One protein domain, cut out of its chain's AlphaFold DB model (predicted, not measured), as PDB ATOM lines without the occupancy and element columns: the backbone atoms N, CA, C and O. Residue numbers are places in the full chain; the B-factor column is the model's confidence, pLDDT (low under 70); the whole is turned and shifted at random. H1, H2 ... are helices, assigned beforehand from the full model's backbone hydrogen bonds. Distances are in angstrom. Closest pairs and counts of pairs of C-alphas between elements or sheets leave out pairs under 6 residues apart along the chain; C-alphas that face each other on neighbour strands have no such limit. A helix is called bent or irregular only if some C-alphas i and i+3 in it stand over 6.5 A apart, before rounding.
ATOM      1  N   PHE A 119      -3.589 -29.494  20.847       95.00
ATOM      2  CA  PHE A 119      -2.462 -28.616  21.159       95.00
ATOM      3  C   PHE A 119      -1.449 -28.653  20.020       95.00
ATOM      4  O   PHE A 119      -0.899 -29.718  19.726       95.00
ATOM      5  N   ASN A 120      -1.132 -27.506  19.427       90.00
ATOM      6  CA  ASN A 120      -0.157 -27.438  18.346       90.00
ATOM      7  C   ASN A 120       1.293 -27.453  18.859       90.00
ATOM      8  O   ASN A 120       2.008 -26.456  18.846       90.00
ATOM      9  N   THR A 121       1.741 -28.626  19.315       83.88
ATOM     10  CA  THR A 121       3.065 -28.800  19.944       83.88
ATOM     11  C   THR A 121       4.257 -28.688  18.989       83.88
ATOM     12  O   THR A 121       5.394 -28.797  19.442       83.88
ATOM     13  N   GLN A 122       4.029 -28.534  17.684       79.69
ATOM     14  CA  GLN A 122       5.090 -28.388  16.681       79.69
ATOM     15  C   GLN A 122       5.225 -26.954  16.162       79.69
ATOM     16  O   GLN A 122       6.237 -26.630  15.548       79.69
ATOM     17  N   SER A 123       4.245 -26.097  16.443       68.56
ATOM     18  CA  SER A 123       4.289 -24.688  16.071       68.56
ATOM     19  C   SER A 123       5.073 -23.839  17.074       68.56
ATOM     20  O   SER A 123       5.163 -24.168  18.258       68.56
ATOM     21  N   GLY A 124       5.616 -22.719  16.592       75.06
ATOM     22  CA  GLY A 124       6.240 -21.697  17.428       75.06
ATOM     23  C   GLY A 124       7.733 -21.900  17.698       75.06
ATOM     24  O   GLY A 124       8.423 -22.702  17.070       75.06
ATOM     25  N   GLN A 125       8.259 -21.098  18.623       82.25
ATOM     26  CA  GLN A 125       9.659 -21.168  19.034       82.25
ATOM     27  C   GLN A 125       9.916 -22.440  19.853       82.25
ATOM     28  O   GLN A 125       9.070 -22.862  20.640       82.25
ATOM     29  N   ILE A 126      11.120 -23.013  19.731       85.75
ATOM     30  CA  ILE A 126      11.507 -24.272  20.398       85.75
ATOM     31  C   ILE A 126      11.199 -24.246  21.906       85.75
ATOM     32  O   ILE A 126      10.725 -25.243  22.446       85.75
ATOM     33  N   GLN A 127      11.432 -23.113  22.575       87.19
ATOM     34  CA  GLN A 127      11.203 -22.969  24.015       87.19
ATOM     35  C   GLN A 127       9.714 -23.039  24.396       87.19
ATOM     36  O   GLN A 127       9.366 -23.798  25.297       87.19
ATOM     37  N   ASP A 128       8.829 -22.338  23.677       88.81
ATOM     38  CA  ASP A 128       7.377 -22.382  23.941       88.81
ATOM     39  C   ASP A 128       6.817 -23.790  23.673       88.81
ATOM     40  O   ASP A 128       6.042 -24.322  24.468       88.81
ATOM     41  N   ALA A 129       7.311 -24.470  22.632       89.56
ATOM     42  CA  ALA A 129       6.937 -25.853  22.346       89.56
ATOM     43  C   ALA A 129       7.399 -26.843  23.437       89.56
ATOM     44  O   ALA A 129       6.725 -27.845  23.698       89.56
ATOM     45  N   LEU A 130       8.556 -26.618  24.069       92.06
ATOM     46  CA  LEU A 130       9.025 -27.431  25.200       92.06
ATOM     47  C   LEU A 130       8.177 -27.179  26.452       92.06
ATOM     48  O   LEU A 130       7.719 -28.140  27.075       92.06
ATOM     49  N   GLU A 131       7.907 -25.912  26.769       94.00
ATOM     50  CA  GLU A 131       7.059 -25.527  27.899       94.00
ATOM     51  C   GLU A 131       5.636 -26.089  27.754       94.00
ATOM     52  O   GLU A 131       5.099 -26.678  28.697       94.00
ATOM     53  N   LEU A 132       5.046 -25.996  26.558       94.88
ATOM     54  CA  LEU A 132       3.729 -26.552  26.260       94.88
ATOM     55  C   LEU A 132       3.689 -28.062  26.515       94.88
ATOM     56  O   LEU A 132       2.797 -28.544  27.214       94.88
ATOM     57  N   ARG A 133       4.670 -28.820  26.007       94.25
ATOM     58  CA  ARG A 133       4.737 -30.274  26.231       94.25
ATOM     59  C   ARG A 133       4.874 -30.621  27.712       94.25
ATOM     60  O   ARG A 133       4.195 -31.533  28.181       94.25
ATOM     61  N   GLN A 134       5.704 -29.885  28.452       95.00
ATOM     62  CA  GLN A 134       5.876 -30.096  29.888       95.00
ATOM     63  C   GLN A 134       4.575 -29.829  30.656       95.00
ATOM     64  O   GLN A 134       4.155 -30.657  31.466       95.00
ATOM     65  N   ARG A 135       3.894 -28.712  30.377       96.00
ATOM     66  CA  ARG A 135       2.630 -28.357  31.039       96.00
ATOM     67  C   ARG A 135       1.498 -29.321  30.689       96.00
ATOM     68  O   ARG A 135       0.702 -29.645  31.570       96.00
ATOM     69  N   ILE A 136       1.440 -29.811  29.446       95.88
ATOM     70  CA  ILE A 136       0.512 -30.881  29.049       95.88
ATOM     71  C   ILE A 136       0.782 -32.135  29.880       95.88
ATOM     72  O   ILE A 136      -0.157 -32.702  30.426       95.88
ATOM     73  N   GLN A 137       2.045 -32.553  30.017       94.44
ATOM     74  CA  GLN A 137       2.399 -33.749  30.782       94.44
ATOM     75  C   GLN A 137       1.960 -33.638  32.249       94.44
ATOM     76  O   GLN A 137       1.286 -34.536  32.746       94.44
ATOM     77  N   VAL A 138       2.250 -32.511  32.908       94.44
ATOM     78  CA  VAL A 138       1.819 -32.258  34.295       94.44
ATOM     79  C   VAL A 138       0.292 -32.299  34.422       94.44
ATOM     80  O   VAL A 138      -0.237 -32.932  35.334       94.44
ATOM     81  N   ALA A 139      -0.436 -31.670  33.493       95.25
ATOM     82  CA  ALA A 139      -1.899 -31.678  33.510       95.25
ATOM     83  C   ALA A 139      -2.480 -33.082  33.266       95.25
ATOM     84  O   ALA A 139      -3.463 -33.461  33.900       95.25
ATOM     85  N   LEU A 140      -1.871 -33.872  32.376       94.19
ATOM     86  CA  LEU A 140      -2.270 -35.257  32.132       94.19
ATOM     87  C   LEU A 140      -2.072 -36.130  33.369       94.19
ATOM     88  O   LEU A 140      -2.963 -36.908  33.689       94.19
ATOM     89  N   ASP A 141      -0.951 -35.982  34.073       91.81
ATOM     90  CA  ASP A 141      -0.674 -36.767  35.280       91.81
ATOM     91  C   ASP A 141      -1.635 -36.408  36.426       91.81
ATOM     92  O   ASP A 141      -2.043 -37.290  37.185       91.81
ATOM     93  N   ALA A 142      -2.066 -35.144  36.510       92.38
ATOM     94  CA  ALA A 142      -3.071 -34.700  37.472       92.38
ATOM     95  C   ALA A 142      -4.492 -35.187  37.122       92.38
ATOM     96  O   ALA A 142      -5.214 -35.683  37.986       92.38
ATOM     97  N   ILE A 143      -4.915 -35.046  35.861       92.19
ATOM     98  CA  ILE A 143      -6.305 -35.300  35.433       92.19
ATOM     99  C   ILE A 143      -6.550 -36.786  35.127       92.19
ATOM    100  O   ILE A 143      -7.628 -37.316  35.409       92.19
ATOM    101  N   PHE A 144      -5.548 -37.477  34.583       91.19
ATOM    102  CA  PHE A 144      -5.594 -38.889  34.195       91.19
ATOM    103  C   PHE A 144      -4.487 -39.693  34.901       91.19
ATOM    104  O   PHE A 144      -3.603 -40.253  34.240       91.19
ATOM    105  N   PRO A 145      -4.519 -39.787  36.244       89.81
ATOM    106  CA  PRO A 145      -3.467 -40.450  36.998       89.81
ATOM    107  C   PRO A 145      -3.336 -41.924  36.588       89.81
ATOM    108  O   PRO A 145      -4.320 -42.665  36.505       89.81
ATOM    109  N   GLY A 146      -2.098 -42.350  36.322       85.75
ATOM    110  CA  GLY A 146      -1.789 -43.723  35.918       85.75
ATOM    111  C   GLY A 146      -2.133 -44.055  34.462       85.75
ATOM    112  O   GLY A 146      -2.259 -45.234  34.128       85.75
ATOM    113  N   VAL A 147      -2.309 -43.053  33.590       85.38
ATOM    114  CA  VAL A 147      -2.509 -43.281  32.151       85.38
ATOM    115  C   VAL A 147      -1.351 -44.078  31.548       85.38
ATOM    116  O   VAL A 147      -0.177 -43.745  31.722       85.38
ATOM    117  N   SER A 148      -1.676 -45.138  30.805       86.19
ATOM    118  CA  SER A 148      -0.661 -45.922  30.103       86.19
ATOM    119  C   SER A 148      -0.040 -45.105  28.958       86.19
ATOM    120  O   SER A 148      -0.736 -44.297  28.333       86.19
ATOM    121  N   PRO A 149       1.241 -45.327  28.608       88.00
ATOM    122  CA  PRO A 149       1.888 -44.604  27.510       88.00
ATOM    123  C   PRO A 149       1.103 -44.677  26.189       88.00
ATOM    124  O   PRO A 149       0.983 -43.680  25.484       88.00
ATOM    125  N   ASN A 150       0.476 -45.825  25.912       89.19
ATOM    126  CA  ASN A 150      -0.310 -46.066  24.697       89.19
ATOM    127  C   ASN A 150      -1.616 -45.253  24.633       89.19
ATOM    128  O   ASN A 150      -2.163 -45.061  23.551       89.19
ATOM    129  N   LEU A 151      -2.131 -44.777  25.773       89.75
ATOM    130  CA  LEU A 151      -3.346 -43.956  25.852       89.75
ATOM    131  C   LEU A 151      -3.049 -42.468  26.042       89.75
ATOM    132  O   LEU A 151      -3.974 -41.653  26.010       89.75
ATOM    133  N   ARG A 152      -1.779 -42.090  26.220       90.38
ATOM    134  CA  ARG A 152      -1.388 -40.713  26.538       90.38
ATOM    135  C   ARG A 152      -1.833 -39.724  25.465       90.38
ATOM    136  O   ARG A 152      -2.395 -38.687  25.798       90.38
ATOM    137  N   GLN A 153      -1.673 -40.072  24.188       91.62
ATOM    138  CA  GLN A 153      -2.103 -39.210  23.086       91.62
ATOM    139  C   GLN A 153      -3.630 -39.040  23.042       91.62
ATOM    140  O   GLN A 153      -4.123 -37.935  22.832       91.62
ATOM    141  N   VAL A 154      -4.391 -40.106  23.310       93.31
ATOM    142  CA  VAL A 154      -5.859 -40.039  23.408       93.31
ATOM    143  C   VAL A 154      -6.275 -39.133  24.568       93.31
ATOM    144  O   VAL A 154      -7.152 -38.286  24.407       93.31
ATOM    145  N   CYS A 155      -5.611 -39.256  25.718       94.75
ATOM    146  CA  CYS A 155      -5.872 -38.403  26.875       94.75
ATOM    147  C   CYS A 155      -5.462 -36.947  26.628       94.75
ATOM    148  O   CYS A 155      -6.120 -36.052  27.142       94.75
ATOM    149  N   GLN A 156      -4.444 -36.684  25.802       95.88
ATOM    150  CA  GLN A 156      -4.083 -35.329  25.379       95.88
ATOM    151  C   GLN A 156      -5.195 -34.672  24.549       95.88
ATOM    152  O   GLN A 156      -5.551 -33.529  24.829       95.88
ATOM    153  N   PHE A 157      -5.798 -35.388  23.591       95.81
ATOM    154  CA  PHE A 157      -6.997 -34.896  22.893       95.81
ATOM    155  C   PHE A 157      -8.189 -34.734  23.842       95.81
ATOM    156  O   PHE A 157      -8.938 -33.763  23.736       95.81
ATOM    157  N   GLY A 158      -8.348 -35.651  24.801       96.06
ATOM    158  CA  GLY A 158      -9.356 -35.543  25.855       96.06
ATOM    159  C   GLY A 158      -9.180 -34.281  26.702       96.06
ATOM    160  O   GLY A 158     -10.142 -33.549  26.909       96.06
ATOM    161  N   LEU A 159      -7.951 -33.983  27.129       97.00
ATOM    162  CA  LEU A 159      -7.603 -32.774  27.873       97.00
ATOM    163  C   LEU A 159      -7.901 -31.514  27.060       97.00
ATOM    164  O   LEU A 159      -8.569 -30.615  27.561       97.00
ATOM    165  N   ALA A 160      -7.442 -31.462  25.807       97.94
ATOM    166  CA  ALA A 160      -7.711 -30.334  24.921       97.94
ATOM    167  C   ALA A 160      -9.223 -30.112  24.749       97.94
ATOM    168  O   ALA A 160      -9.699 -28.989  24.877       97.94
ATOM    169  N   SER A 161      -9.994 -31.187  24.560       97.50
ATOM    170  CA  SER A 161     -11.457 -31.117  24.434       97.50
ATOM    171  C   SER A 161     -12.124 -30.610  25.715       97.50
ATOM    172  O   SER A 161     -12.996 -29.745  25.659       97.50
ATOM    173  N   LEU A 162     -11.697 -31.101  26.882       96.44
ATOM    174  CA  LEU A 162     -12.215 -30.656  28.178       96.44
ATOM    175  C   LEU A 162     -11.928 -29.171  28.430       96.44
ATOM    176  O   LEU A 162     -12.808 -28.461  28.908       96.44
ATOM    177  N   LEU A 163     -10.728 -28.696  28.088       97.38
ATOM    178  CA  LEU A 163     -10.356 -27.288  28.236       97.38
ATOM    179  C   LEU A 163     -11.093 -26.390  27.243       97.38
ATOM    180  O   LEU A 163     -11.607 -25.346  27.639       97.38
ATOM    181  N   TYR A 164     -11.209 -26.812  25.983       97.75
ATOM    182  CA  TYR A 164     -11.969 -26.087  24.964       97.75
ATOM    183  C   TYR A 164     -13.428 -25.872  25.390       97.75
ATOM    184  O   TYR A 164     -13.967 -24.777  25.256       97.75
ATOM    185  N   HIS A 165     -14.047 -26.890  25.994       96.69
ATOM    186  CA  HIS A 165     -15.431 -26.833  26.468       96.69
ATOM    187  C   HIS A 165     -15.581 -26.431  27.946       96.69
ATOM    188  O   HIS A 165     -16.700 -26.470  28.460       96.69
ATOM    189  N   LYS A 166     -14.509 -26.026  28.645       95.19
ATOM    190  CA  LYS A 166     -14.530 -25.776  30.101       95.19
ATOM    191  C   LYS A 166     -15.625 -24.787  30.505       95.19
ATOM    192  O   LYS A 166     -16.434 -25.094  31.378       95.19
ATOM    193  N   THR A 167     -15.708 -23.653  29.810       94.75
ATOM    194  CA  THR A 167     -16.717 -22.612  30.056       94.75
ATOM    195  C   THR A 167     -18.137 -23.125  29.819       94.75
ATOM    196  O   THR A 167     -19.022 -22.902  30.642       94.75
ATOM    197  N   PHE A 168     -18.359 -23.865  28.727       96.62
ATOM    198  CA  PHE A 168     -19.663 -24.460  28.429       96.62
ATOM    199  C   PHE A 168     -20.095 -25.426  29.540       96.62
ATOM    200  O   PHE A 168     -21.237 -25.374  29.994       96.62
ATOM    201  N   LEU A 169     -19.178 -26.270  30.020       95.88
ATOM    202  CA  LEU A 169     -19.444 -27.227  31.094       95.88
ATOM    203  C   LEU A 169     -19.807 -26.515  32.407       95.88
ATOM    204  O   LEU A 169     -20.758 -26.926  33.064       95.88
ATOM    205  N   GLN A 170     -19.118 -25.425  32.760       94.38
ATOM    206  CA  GLN A 170     -19.434 -24.620  33.951       94.38
ATOM    207  C   GLN A 170     -20.815 -23.968  33.884       94.38
ATOM    208  O   GLN A 170     -21.499 -23.880  34.896       94.38
ATOM    209  N   GLN A 171     -21.222 -23.514  32.698       96.56
ATOM    210  CA  GLN A 171     -22.500 -22.827  32.506       96.56
ATOM    211  C   GLN A 171     -23.701 -23.779  32.457       96.56
ATOM    212  O   GLN A 171     -24.804 -23.374  32.807       96.56
ATOM    213  N   ASN A 172     -23.502 -25.020  32.002       96.06
ATOM    214  CA  ASN A 172     -24.605 -25.932  31.680       96.06
ATOM    215  C   ASN A 172     -24.732 -27.126  32.634       96.06
ATOM    216  O   ASN A 172     -25.776 -27.782  32.643       96.06
ATOM    217  N   LEU A 173     -23.704 -27.446  33.424       95.12
ATOM    218  CA  LEU A 173     -23.795 -28.519  34.413       95.12
ATOM    219  C   LEU A 173     -24.295 -27.987  35.766       95.12
ATOM    220  O   LEU A 173     -23.939 -26.875  36.159       95.12
ATOM    221  N   PRO A 174     -25.075 -28.782  36.523       93.94
ATOM    222  CA  PRO A 174     -25.471 -28.415  37.878       93.94
ATOM    223  C   PRO A 174     -24.245 -28.164  38.768       93.94
ATOM    224  O   PRO A 174     -23.295 -28.942  38.684       93.94
ATOM    225  N   PRO A 175     -24.268 -27.187  39.693       93.38
ATOM    226  CA  PRO A 175     -23.137 -26.911  40.589       93.38
ATOM    227  C   PRO A 175     -22.674 -28.114  41.428       93.38
ATOM    228  O   PRO A 175     -21.533 -28.161  41.864       93.38
ATOM    229  N   THR A 176     -23.546 -29.104  41.641       94.75
ATOM    230  CA  THR A 176     -23.256 -30.350  42.371       94.75
ATOM    231  C   THR A 176     -22.694 -31.463  41.479       94.75
ATOM    232  O   THR A 176     -22.669 -32.628  41.877       94.75
ATOM    233  N   HIS A 177     -22.359 -31.168  40.225       94.06
ATOM    234  CA  HIS A 177     -21.896 -32.177  39.286       94.06
ATOM    235  C   HIS A 177     -20.480 -32.642  39.650       94.06
ATOM    236  O   HIS A 177     -19.562 -31.834  39.723       94.06
ATOM    237  N   LEU A 178     -20.278 -33.962  39.761       93.75
ATOM    238  CA  LEU A 178     -19.009 -34.593  40.185       93.75
ATOM    239  C   LEU A 178     -17.785 -34.216  39.335       93.75
ATOM    240  O   LEU A 178     -16.648 -34.444  39.732       93.75
ATOM    241  N   LEU A 179     -18.005 -33.675  38.135       93.06
ATOM    242  CA  LEU A 179     -16.929 -33.141  37.302       93.06
ATOM    243  C   LEU A 179     -16.209 -31.972  37.993       93.06
ATOM    244  O   LEU A 179     -14.998 -31.841  37.831       93.06
ATOM    245  N   PHE A 180     -16.923 -31.151  38.765       94.38
ATOM    246  CA  PHE A 180     -16.343 -30.006  39.468       94.38
ATOM    247  C   PHE A 180     -15.474 -30.409  40.666       94.38
ATOM    248  O   PHE A 180     -14.629 -29.626  41.076       94.38
ATOM    249  N   ASP A 181     -15.584 -31.656  41.133       93.19
ATOM    250  CA  ASP A 181     -14.694 -32.232  42.150       93.19
ATOM    251  C   ASP A 181     -13.396 -32.807  41.546       93.19
ATOM    252  O   ASP A 181     -12.575 -33.403  42.246       93.19
ATOM    253  N   THR A 182     -13.207 -32.700  40.226       93.25
ATOM    254  CA  THR A 182     -12.010 -33.218  39.549       93.25
ATOM    255  C   THR A 182     -10.895 -32.169  39.482       93.25
ATOM    256  O   THR A 182     -11.183 -30.971  39.449       93.25
ATOM    257  N   PRO A 183      -9.618 -32.584  39.329       94.25
ATOM    258  CA  PRO A 183      -8.484 -31.661  39.178       94.25
ATOM    259  C   PRO A 183      -8.610 -30.647  38.030       94.25
ATOM    260  O   PRO A 183      -7.885 -29.656  38.016       94.25
ATOM    261  N   LEU A 184      -9.522 -30.872  37.075       93.31
ATOM    262  CA  LEU A 184      -9.832 -29.956  35.973       93.31
ATOM    263  C   LEU A 184     -10.436 -28.616  36.450       93.31
ATOM    264  O   LEU A 184     -10.312 -27.602  35.757       93.31
ATOM    265  N   PHE A 185     -11.094 -28.625  37.612       93.19
ATOM    266  CA  PHE A 185     -11.783 -27.476  38.212       93.19
ATOM    267  C   PHE A 185     -11.221 -27.086  39.588       93.19
ATOM    268  O   PHE A 185     -11.781 -26.222  40.257       93.19
ATOM    269  N   ASP A 186     -10.099 -27.685  39.992       91.75
ATOM    270  CA  ASP A 186      -9.390 -27.317  41.215       91.75
ATOM    271  C   ASP A 186      -8.676 -25.965  41.040       91.75
ATOM    272  O   ASP A 186      -7.925 -25.757  40.081       91.75
ATOM    273  N   VAL A 187      -8.872 -25.063  42.006       90.25
ATOM    274  CA  VAL A 187      -8.247 -23.734  42.071       90.25
ATOM    275  C   VAL A 187      -6.719 -23.829  42.007       90.25
ATOM    276  O   VAL A 187      -6.080 -22.977  41.391       90.25
ATOM    277  N   ASN A 188      -6.128 -24.888  42.569       91.00
ATOM    278  CA  ASN A 188      -4.679 -25.101  42.553       91.00
ATOM    279  C   ASN A 188      -4.119 -25.295  41.133       91.00
ATOM    280  O   ASN A 188      -2.967 -24.954  40.874       91.00
ATOM    281  N   ASN A 189      -4.932 -25.805  40.203       91.25
ATOM    282  CA  ASN A 189      -4.534 -26.041  38.814       91.25
ATOM    283  C   ASN A 189      -4.973 -24.914  37.868       91.25
ATOM    284  O   ASN A 189      -4.579 -24.913  36.699       91.25
ATOM    285  N   GLU A 190      -5.776 -23.953  38.336       91.69
ATOM    286  CA  GLU A 190      -6.486 -22.993  37.485       91.69
ATOM    287  C   GLU A 190      -5.540 -22.187  36.588       91.69
ATOM    288  O   GLU A 190      -5.753 -22.128  35.379       91.69
ATOM    289  N   LEU A 191      -4.443 -21.648  37.132       93.44
ATOM    290  CA  LEU A 191      -3.476 -20.856  36.356       93.44
ATOM    291  C   LEU A 191      -2.822 -21.669  35.228       93.44
ATOM    292  O   LEU A 191      -2.656 -21.181  34.109       93.44
ATOM    293  N   GLN A 192      -2.455 -22.922  35.505       93.50
ATOM    294  CA  GLN A 192      -1.860 -23.804  34.502       93.50
ATOM    295  C   GLN A 192      -2.883 -24.195  33.432       93.50
ATOM    296  O   GLN A 192      -2.559 -24.195  32.243       93.50
ATOM    297  N   LEU A 193      -4.110 -24.524  33.840       95.31
ATOM    298  CA  LEU A 193      -5.166 -24.939  32.923       95.31
ATOM    299  C   LEU A 193      -5.667 -23.776  32.063       95.31
ATOM    300  O   LEU A 193      -5.921 -23.995  30.885       95.31
ATOM    301  N   GLN A 194      -5.735 -22.552  32.593       96.00
ATOM    302  CA  GLN A 194      -6.029 -21.348  31.807       96.00
ATOM    303  C   GLN A 194      -4.948 -21.089  30.754       96.00
ATOM    304  O   GLN A 194      -5.262 -20.836  29.590       96.00
ATOM    305  N   TRP A 195      -3.671 -21.220  31.129       96.19
ATOM    306  CA  TRP A 195      -2.559 -21.088  30.185       96.19
ATOM    307  C   TRP A 195      -2.640 -22.124  29.054       96.19
ATOM    308  O   TRP A 195      -2.403 -21.796  27.891       96.19
ATOM    309  N   LEU A 196      -3.005 -23.370  29.383       97.19
ATOM    310  CA  LEU A 196      -3.213 -24.431  28.396       97.19
ATOM    311  C   LEU A 196      -4.451 -24.172  27.535       97.19
ATOM    312  O   LEU A 196      -4.385 -24.353  26.324       97.19
ATOM    313  N   GLN A 197      -5.557 -23.721  28.130       96.81
ATOM    314  CA  GLN A 197      -6.810 -23.438  27.430       96.81
ATOM    315  C   GLN A 197      -6.613 -22.411  26.310       96.81
ATOM    316  O   GLN A 197      -7.130 -22.607  25.214       96.81
ATOM    317  N   GLN A 198      -5.808 -21.371  26.546       95.62
ATOM    318  CA  GLN A 198      -5.466 -20.356  25.539       95.62
ATOM    319  C   GLN A 198      -4.676 -20.906  24.339       95.62
ATOM    320  O   GLN A 198      -4.591 -20.246  23.309       95.62
ATOM    321  N   ARG A 199      -4.088 -22.099  24.469       95.56
ATOM    322  CA  ARG A 199      -3.296 -22.785  23.436       95.56
ATOM    323  C   ARG A 199      -4.015 -23.996  22.844       95.56
ATOM    324  O   ARG A 199      -3.396 -24.786  22.130       95.56
ATOM    325  N   VAL A 200      -5.299 -24.177  23.160       96.69
ATOM    326  CA  VAL A 200      -6.126 -25.177  22.491       96.69
ATOM    327  C   VAL A 200      -6.642 -24.599  21.183       96.69
ATOM    328  O   VAL A 200      -7.293 -23.558  21.157       96.69
ATOM    329  N   GLU A 201      -6.399 -25.319  20.098       95.25
ATOM    330  CA  GLU A 201      -6.897 -24.993  18.770       95.25
ATOM    331  C   GLU A 201      -8.049 -25.930  18.397       95.25
ATOM    332  O   GLU A 201      -8.001 -27.130  18.664       95.25
ATOM    333  N   CYS A 202      -9.081 -25.400  17.740       95.06
ATOM    334  CA  CYS A 202     -10.127 -26.189  17.089       95.06
ATOM    335  C   CYS A 202     -10.445 -25.533  15.746       95.06
ATOM    336  O   CYS A 202     -11.145 -24.525  15.670       95.06
TER     337      CYS A 202
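What this domain is: This is residues 119 to 202 of the 290 residues of an uncharacterized protein of Phytophthora megakarya (UniProt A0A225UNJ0). Three helices, H1, H2 and H5, cross one another in a compact core, each touching the other two, with H2 about perpendicular to both H1 and H5. Beyond one end of H2 the chain makes an arm with H3 and the four-residue H4 in it, then comes back to the core as H5; at the opposite end of the long axis, residues 123 to 128, of which 126 to 128 belong to H1, stick out. The printed part has 84 residues with five named helices, H1 to H5 in order along the chain, and no named strand: the class is all helix. It is compact, with a radius of gyration of the C-alphas of 13.0 A, but elongated in outline, spanning 41 by 26 by 23 A.

How they stand to each other: H1, residues 126 to 143, touches H2, residues 149 to 164, about perpendicular at 86 degrees. H1 touches H2 with residues 136 to 140 alone, and H2 touches H1 with residues 152 to 159 alone; their closest C-alphas are those of Leu 140 and Gln 156, 7.0 A apart. H1 also touches H5, residues 187 to 197, at a steep tilt of 44 degrees, opposite ways. H1 touches H5 with residues 132 to 139 alone; the closest C-alphas of the two helices are those of Arg 135 and Gln 192, 7.3 A apart. H2 touches H5 with residues 160 to 164 alone, about perpendicular at 90 degrees, and the C-alphas of Leu 163 and Gln 197 are the closest at 5.3 A. H2 and H3, residues 166 to 172, meet only through their link, His 165. H3 touches no helix: it is apart from H1, and only just apart from H5, with the closest C-alphas 8.5 A apart. H4, residues 178 to 181, also touches no helix; it is apart from H1, H2 and H5, and only just apart from H3, at 8.3 A. In H1 and H3 every pair of O i and N i+4 is within hydrogen-bond range, while H2 has 10 of 12 such pairs in range and H5 has 5 of 7. H4 is too short for such a pair, and its one pair of O i and N i+3 is within range.

Where its parts are: H1, the longest helix with 18 residues, begins at C-alpha 126, at (11.507, -24.272, 20.398), and measures 25.8 A from first to last C-alpha. H2 measures 23.3 A from C-alpha 149 to C-alpha 164, which is at (-11.969, -26.087, 24.964); it is irregular, with C-alphas 150 and 153 lying 7.3 A apart. H3 measures 10.2 A from Lys 166 to Asn 172, and H4 measures 5.3 A from Leu 178 to Asp 181. H5 measures 14.7 A from Val 187 to Gln 197 and ends at C-alpha 197, at (-6.810, -23.438, 27.430); it is irregular, with C-alphas 188 and 191 lying 7.6 A apart.

The domain as a whole: The two C-alphas farthest apart are those of Ile 126 and Thr 176, at 41.6 A. Residues 123 to 128 and residues 171 to 176 stand free; without them the body of 72 residues spans 33 by 26 by 22 A, with a radius of gyration of 11.6 A. The centre of H2 is nearest to the mean of the C-alphas, at 7.5 A, and that of H4 is farthest, at 14.8 A. The first and last printed C-alphas, of Phe 119 and Cys 202, are 9.0 A apart. The four links between the helices are tight, and the printed part has no cut. The mean pLDDT of the printed part is 92.6, and one residue, Ser 123, is under 70.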